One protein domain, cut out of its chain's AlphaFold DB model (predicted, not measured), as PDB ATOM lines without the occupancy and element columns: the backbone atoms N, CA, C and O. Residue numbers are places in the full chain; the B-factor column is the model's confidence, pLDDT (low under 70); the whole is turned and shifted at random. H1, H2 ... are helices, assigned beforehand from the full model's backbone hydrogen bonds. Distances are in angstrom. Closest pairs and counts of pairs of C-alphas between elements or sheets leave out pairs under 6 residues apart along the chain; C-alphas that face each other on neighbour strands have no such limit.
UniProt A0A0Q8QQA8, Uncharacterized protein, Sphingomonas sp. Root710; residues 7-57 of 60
ATOM      1  N   ASP A   7      64.895 -12.056  77.697       76.19
ATOM      2  CA  ASP A   7      65.453 -11.437  76.487       76.19
ATOM      3  C   ASP A   7      66.564 -10.426  76.795       76.19
ATOM      4  O   ASP A   7      67.572 -10.330  76.086       76.19
ATOM      5  N   GLU A   8      66.409  -9.646  77.867       77.19
ATOM      6  CA  GLU A   8      67.463  -8.744  78.334       77.19
ATOM      7  C   GLU A   8      68.677  -9.523  78.841       77.19
ATOM      8  O   GLU A   8      69.814  -9.162  78.527       77.19
ATOM      9  N   VAL A   9      68.459 -10.627  79.562       76.31
ATOM     10  CA  VAL A   9      69.556 -11.481  80.032       76.31
ATOM     11  C   VAL A   9      70.304 -12.122  78.856       76.31
ATOM     12  O   VAL A   9      71.539 -12.154  78.860       76.31
ATOM     13  N   ALA A  10      69.592 -12.583  77.825       75.00
ATOM     14  CA  ALA A  10      70.186 -13.171  76.626       75.00
ATOM     15  C   ALA A  10      71.083 -12.173  75.871       75.00
ATOM     16  O   ALA A  10      72.204 -12.518  75.481       75.00
ATOM     17  N   ARG A  11      70.642 -10.913  75.737       76.69
ATOM     18  CA  ARG A  11      71.452  -9.836  75.141       76.69
ATOM     19  C   ARG A  11      72.741  -9.601  75.914       76.69
ATOM     20  O   ARG A  11      73.806  -9.564  75.298       76.69
ATOM     21  N   PHE A  12      72.678  -9.538  77.246       77.00
ATOM     22  CA  PHE A  12      73.886  -9.415  78.061       77.00
ATOM     23  C   PHE A  12      74.829 -10.599  77.845       77.00
ATOM     24  O   PHE A  12      75.995 -10.385  77.527       77.00
ATOM     25  N   ARG A  13      74.330 -11.842  77.921       70.44
ATOM     26  CA  ARG A  13      75.136 -13.063  77.732       70.44
ATOM     27  C   ARG A  13      75.970 -13.036  76.449       70.44
ATOM     28  O   ARG A  13      77.123 -13.461  76.493       70.44
ATOM     29  N   SER A  14      75.411 -12.549  75.340       70.25
ATOM     30  CA  SER A  14      76.100 -12.506  74.040       70.25
ATOM     31  C   SER A  14      77.379 -11.654  74.037       70.25
ATOM     32  O   SER A  14      78.272 -11.894  73.229       70.25
ATOM     33  N   LYS A  15      77.496 -10.698  74.966       72.56
ATOM     34  CA  LYS A  15      78.628  -9.768  75.083       72.56
ATOM     35  C   LYS A  15      79.567 -10.110  76.258       72.56
ATOM     36  O   LYS A  15      80.545  -9.399  76.472       72.56
ATOM     37  N   LEU A  16      79.292 -11.175  77.030       66.62
ATOM     38  CA  LEU A  16      80.096 -11.583  78.194       66.62
ATOM     39  C   LEU A  16      81.134 -12.681  77.830       66.62
ATOM     40  O   LEU A  16      80.742 -13.837  77.617       66.62
ATOM     41  N   PRO A  17      82.450 -12.380  77.827       64.31
ATOM     42  CA  PRO A  17      83.530 -13.347  77.667       64.31
ATOM     43  C   PRO A  17      83.653 -14.270  78.889       64.31
ATOM     44  O   PRO A  17      83.149 -13.976  79.977       64.31
ATOM     45  N   ALA A  18      84.333 -15.405  78.708       59.28
ATOM     46  CA  ALA A  18      84.769 -16.245  79.821       59.28
ATOM     47  C   ALA A  18      85.861 -15.503  80.607       59.28
ATOM     48  O   ALA A  18      86.857 -15.089  80.022       59.28
ATOM     49  N   ALA A  19      85.653 -15.306  81.907       64.62
ATOM     50  CA  ALA A  19      86.531 -14.510  82.762       64.62
ATOM     51  C   ALA A  19      86.667 -15.164  84.145       64.62
ATOM     52  O   ALA A  19      85.758 -15.866  84.593       64.62
ATOM     53  N   THR A  20      87.795 -14.940  84.822       70.75
ATOM     54  CA  THR A  20      87.989 -15.361  86.220       70.75
ATOM     55  C   THR A  20      87.116 -14.526  87.169       70.75
ATOM     56  O   THR A  20      86.685 -13.432  86.812       70.75
ATOM     57  N   ALA A  21      86.844 -15.001  88.390       67.44
ATOM     58  CA  ALA A  21      86.001 -14.291  89.366       67.44
ATOM     59  C   ALA A  21      86.455 -12.842  89.636       67.44
ATOM     60  O   ALA A  21      85.632 -11.929  89.725       67.44
ATOM     61  N   GLU A  22      87.768 -12.630  89.713       68.00
ATOM     62  CA  GLU A  22      88.383 -11.316  89.903       68.00
ATOM     63  C   GLU A  22      88.204 -10.428  88.665       68.00
ATOM     64  O   GLU A  22      87.736  -9.294  88.774       68.00
ATOM     65  N   GLN A  23      88.445 -10.973  87.468       71.44
ATOM     66  CA  GLN A  23      88.163 -10.273  86.216       71.44
ATOM     67  C   GLN A  23      86.675  -9.947  86.064       71.44
ATOM     68  O   GLN A  23      86.338  -8.894  85.527       71.44
ATOM     69  N   ILE A  24      85.774 -10.803  86.556       73.38
ATOM     70  CA  ILE A  24      84.332 -10.565  86.505       73.38
ATOM     71  C   ILE A  24      83.967  -9.336  87.341       73.38
ATOM     72  O   ILE A  24      83.243  -8.460  86.864       73.38
ATOM     73  N   MET A  25      84.490  -9.235  88.562       75.88
ATOM     74  CA  MET A  25      84.219  -8.091  89.429       75.88
ATOM     75  C   MET A  25      84.858  -6.807  88.885       75.88
ATOM     76  O   MET A  25      84.189  -5.779  88.801       75.88
ATOM     77  N   VAL A  26      86.122  -6.867  88.455       74.06
ATOM     78  CA  VAL A  26      86.848  -5.711  87.902       74.06
ATOM     79  C   VAL A  26      86.216  -5.219  86.601       74.06
ATOM     80  O   VAL A  26      86.128  -4.014  86.383       74.06
ATOM     81  N   THR A  27      85.733  -6.121  85.748       71.94
ATOM     82  CA  THR A  27      85.181  -5.760  84.434       71.94
ATOM     83  C   THR A  27      83.708  -5.376  84.527       71.94
ATOM     84  O   THR A  27      83.330  -4.316  84.032       71.94
ATOM     85  N   TYR A  28      82.890  -6.205  85.185       70.38
ATOM     86  CA  TYR A  28      81.423  -6.111  85.184       70.38
ATOM     87  C   TYR A  28      80.839  -5.521  86.472       70.38
ATOM     88  O   TYR A  28      79.660  -5.174  86.497       70.38
ATOM     89  N   GLY A  29      81.622  -5.402  87.552       75.31
ATOM     90  CA  GLY A  29      81.125  -4.925  88.849       75.31
ATOM     91  C   GLY A  29      80.102  -5.864  89.497       75.31
ATOM     92  O   GLY A  29      79.303  -5.427  90.329       75.31
ATOM     93  N   VAL A  30      80.089  -7.138  89.092       78.44
ATOM     94  CA  VAL A  30      79.193  -8.169  89.625       78.44
ATOM     95  C   VAL A  30      79.992  -9.335  90.189       78.44
ATOM     96  O   VAL A  30      81.126  -9.576  89.797       78.44
ATOM     97  N   SER A  31      79.387 -10.090  91.104       82.44
ATOM     98  CA  SER A  31      79.996 -11.323  91.601       82.44
ATOM     99  C   SER A  31      80.003 -12.422  90.537       82.44
ATOM    100  O   SER A  31      79.142 -12.456  89.652       82.44
ATOM    101  N   GLU A  32      80.900 -13.397  90.686       80.94
ATOM    102  CA  GLU A  32      80.931 -14.595  89.840       80.94
ATOM    103  C   GLU A  32      79.579 -15.330  89.826       80.94
ATOM    104  O   GLU A  32      79.106 -15.759  88.778       80.94
ATOM    105  N   THR A  33      78.892 -15.411  90.969       84.31
ATOM    106  CA  THR A  33      77.550 -16.009  91.063       84.31
ATOM    107  C   THR A  33      76.541 -15.300  90.164       84.31
ATOM    108  O   THR A  33      75.729 -15.941  89.497       84.31
ATOM    109  N   THR A  34      76.592 -13.969  90.128       82.94
ATOM    110  CA  THR A  34      75.732 -13.153  89.265       82.94
ATOM    111  C   THR A  34      76.096 -13.355  87.799       82.94
ATOM    112  O   THR A  34      75.214 -13.551  86.968       82.94
ATOM    113  N   TRP A  35      77.388 -13.415  87.482       80.88
ATOM    114  CA  TRP A  35      77.870 -13.714  86.135       80.88
ATOM    115  C   TRP A  35      77.443 -15.108  85.651       80.88
ATOM    116  O   TRP A  35      76.943 -15.245  84.534       80.88
ATOM    117  N   ARG A  36      77.520 -16.137  86.506       82.31
ATOM    118  CA  ARG A  36      77.024 -17.489  86.197       82.31
ATOM    119  C   ARG A  36      75.513 -17.495  85.935       82.31
ATOM    120  O   ARG A  36      75.071 -18.212  85.042       82.31
ATOM    121  N   LYS A  37      74.724 -16.697  86.669       83.06
ATOM    122  CA  LYS A  37      73.277 -16.522  86.418       83.06
ATOM    123  C   LYS A  37      73.012 -15.881  85.057       83.06
ATOM    124  O   LYS A  37      72.236 -16.425  84.279       83.06
ATOM    125  N   LEU A  38      73.727 -14.805  84.730       80.62
ATOM    126  CA  LEU A  38      73.623 -14.132  83.431       80.62
ATOM    127  C   LEU A  38      73.990 -15.073  82.272       80.62
ATOM    128  O   LEU A  38      73.246 -15.192  81.303       80.62
ATOM    129  N   ARG A  39      75.086 -15.832  82.403       78.31
ATOM    130  CA  ARG A  39      75.498 -16.853  81.420       78.31
ATOM    131  C   ARG A  39      74.451 -17.947  81.214       78.31
ATOM    132  O   ARG A  39      74.403 -18.532  80.137       78.31
ATOM    133  N   LYS A  40      73.625 -18.226  82.220       79.88
ATOM    134  CA  LYS A  40      72.553 -19.227  82.165       79.88
ATOM    135  C   LYS A  40      71.203 -18.671  81.705       79.88
ATOM    136  O   LYS A  40      70.277 -19.458  81.579       79.88
ATOM    137  N   GLY A  41      71.074 -17.366  81.444       75.12
ATOM    138  CA  GLY A  41      69.772 -16.770  81.120       75.12
ATOM    139  C   GLY A  41      68.885 -16.534  82.347       75.12
ATOM    140  O   GLY A  41      67.701 -16.273  82.208       75.12
ATOM    141  N   THR A  42      69.432 -16.638  83.561       80.88
ATOM    142  CA  THR A  42      68.643 -16.514  84.789       80.88
ATOM    143  C   THR A  42      68.422 -15.042  85.159       80.88
ATOM    144  O   THR A  42      69.392 -14.275  85.174       80.88
ATOM    145  N   PRO A  43      67.197 -14.652  85.553       80.44
ATOM    146  CA  PRO A  43      66.891 -13.291  85.977       80.44
ATOM    147  C   PRO A  43      67.765 -12.789  87.146       80.44
ATOM    148  O   PRO A  43      68.079 -13.520  88.093       80.44
ATOM    149  N   VAL A  44      68.145 -11.507  87.094       83.56
ATOM    150  CA  VAL A  44      68.926 -10.808  88.133       83.56
ATOM    151  C   VAL A  44      68.198  -9.562  88.642       83.56
ATOM    152  O   VAL A  44      67.297  -9.036  87.990       83.56
ATOM    153  N   ARG A  45      68.590  -9.071  89.823       84.44
ATOM    154  CA  ARG A  45      67.999  -7.869  90.437       84.44
ATOM    155  C   ARG A  45      68.197  -6.637  89.545       84.44
ATOM    156  O   ARG A  45      69.283  -6.453  89.001       84.44
ATOM    157  N   VAL A  46      67.202  -5.746  89.499       82.06
ATOM    158  CA  VAL A  46      67.272  -4.490  88.720       82.06
ATOM    159  C   VAL A  46      68.509  -3.653  89.044       82.06
ATOM    160  O   VAL A  46      69.211  -3.263  88.121       82.06
ATOM    161  N   LEU A  47      68.864  -3.471  90.320       82.75
ATOM    162  CA  LEU A  47      70.055  -2.696  90.703       82.75
ATOM    163  C   LEU A  47      71.358  -3.252  90.094       82.75
ATOM    164  O   LEU A  47      72.271  -2.508  89.739       82.75
ATOM    165  N   THR A  48      71.460  -4.577  89.965       83.00
ATOM    166  CA  THR A  48      72.586  -5.229  89.285       83.00
ATOM    167  C   THR A  48      72.586  -4.880  87.800       83.00
ATOM    168  O   THR A  48      73.630  -4.528  87.258       83.00
ATOM    169  N   ALA A  49      71.419  -4.937  87.154       82.00
ATOM    170  CA  ALA A  49      71.273  -4.580  85.748       82.00
ATOM    171  C   ALA A  49      71.566  -3.091  85.492       82.00
ATOM    172  O   ALA A  49      72.228  -2.775  84.512       82.00
ATOM    173  N   GLU A  50      71.151  -2.179  86.374       83.81
ATOM    174  CA  GLU A  50      71.444  -0.741  86.275       83.81
ATOM    175  C   GLU A  50      72.945  -0.453  86.306       83.81
ATOM    176  O   GLU A  50      73.453   0.274  85.453       83.81
ATOM    177  N   ARG A  51      73.681  -1.085  87.230       79.38
ATOM    178  CA  ARG A  51      75.146  -0.964  87.307       79.38
ATOM    179  C   ARG A  51      75.831  -1.465  86.041       79.38
ATOM    180  O   ARG A  51      76.777  -0.839  85.572       79.38
ATOM    181  N   MET A  52      75.349  -2.573  85.480       77.88
ATOM    182  CA  MET A  52      75.866  -3.091  84.216       77.88
ATOM    183  C   MET A  52      75.530  -2.153  83.054       77.88
ATOM    184  O   MET A  52      76.419  -1.821  82.279       77.88
ATOM    185  N   ARG A  53      74.287  -1.661  82.957       77.19
ATOM    186  CA  ARG A  53      73.878  -0.698  81.924       77.19
ATOM    187  C   ARG A  53      74.767   0.538  81.945       77.19
ATOM    188  O   ARG A  53      75.336   0.852  80.913       77.19
ATOM    189  N   ALA A  54      74.966   1.161  83.109       78.00
ATOM    190  CA  ALA A  54      75.827   2.336  83.261       78.00
ATOM    191  C   ALA A  54      77.276   2.100  82.791       78.00
ATOM    192  O   ALA A  54      77.940   3.026  82.340       78.00
ATOM    193  N   ARG A  55      77.760   0.855  82.872       69.44
ATOM    194  CA  ARG A  55      79.126   0.468  82.501       69.44
ATOM    195  C   ARG A  55      79.273   0.044  81.034       69.44
ATOM    196  O   ARG A  55      80.379   0.105  80.511       69.44
ATOM    197  N   TYR A  56      78.180  -0.355  80.374       67.19
ATOM    198  CA  TYR A  56      78.159  -0.860  78.991       67.19
ATOM    199  C   TYR A  56      77.417   0.042  77.988       67.19
ATOM    200  O   TYR A  56      77.185  -0.393  76.863       67.19
ATOM    201  N   VAL A  57      77.094   1.297  78.340       62.59
ATOM    202  CA  VAL A  57      76.513   2.303  77.410       62.59
ATOM    203  C   VAL A  57      77.390   2.539  76.163       62.59
ATOM    204  O   VAL A  57      76.911   3.053  75.160       62.59
TER     205      VAL A  57
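Overview. This is residues 7 to 57 of the 60 residues of an uncharacterized protein of Sphingomonas sp. Root710 (UniProt A0A0Q8QQA8). Four short helices make a small, somewhat open ring: H1, H3, H2 and H4 follow one another round it, with H1 opposite H2 and H3 opposite H4. H3 sits between H1 and H2 and touches both, while H4, the longest helix, closes the other side with fewer contacts, and the longest axis runs from H1 to H2. The printed part has 51 residues with four named helices, in the order H1, H2, H3, H4, and no named strand; the class is all helix. It is compact, with a radius of gyration of the C-alphas of 9.8 A, and the C-alphas span 26 by 21 by 17 A.

Arrangement. H1, residues 7 to 14, touches H3, residues 32 to 39, and their closest C-alphas, those of Arg 13 and Arg 39, are 5.3 A apart. The lines of H1 and H3 stand at 73 degrees, only just about perpendicular. H2, residues 21 to 28, touches H3 as well, with the C-alphas of Ala 21 and Glu 32 the closest at 5.1 A. H2 and H3 run the same way at a steep tilt of 62 degrees. H4, residues 46 to 56, is close to H2 but not clearly touching it: the closest C-alphas are those of Tyr 28 and Met 52, at 6.4 A, and the two lines are about perpendicular at 73 degrees. H1 and H4 are near each other, with 6 pairs of C-alphas within 10 A. H1 and H2 are apart, and so are H3 and H4. In H1, H2, H3 and H4 every O i to N i+4 pair is within hydrogen-bond range.

Along the chain. H1 begins at C-alpha 7, at (65.453, -11.437, 76.487), and ends at Ser 14, 11.0 A from first to last C-alpha. H2 runs from Ala 21 to Tyr 28 over 10.3 A. H3 runs from Glu 32, with its C-alpha at (80.931, -14.595, 89.840), to Arg 39, also over 10.3 A. H4 has 11 residues, Val 46 to Tyr 56, and measures 15.0 A; it ends at C-alpha 56, at (78.159, -0.860, 78.991).

Size, cuts and confidence. The two C-alphas farthest apart, those of Asp 7 and Glu 22, are 26.6 A from each other. The first and last printed C-alphas, those of Asp 7 and Val 57, are 17.7 A apart. The printed part has no cut. The link from H2 to H3 is tight, with 3 residues, and the links from H1 to H2 and from H3 to H4 are short, with 6 residues each. The mean pLDDT of the printed part is 75.9; this predicted model is under 70 at residues 16 to 19, 21 to 22 and 55 to 57.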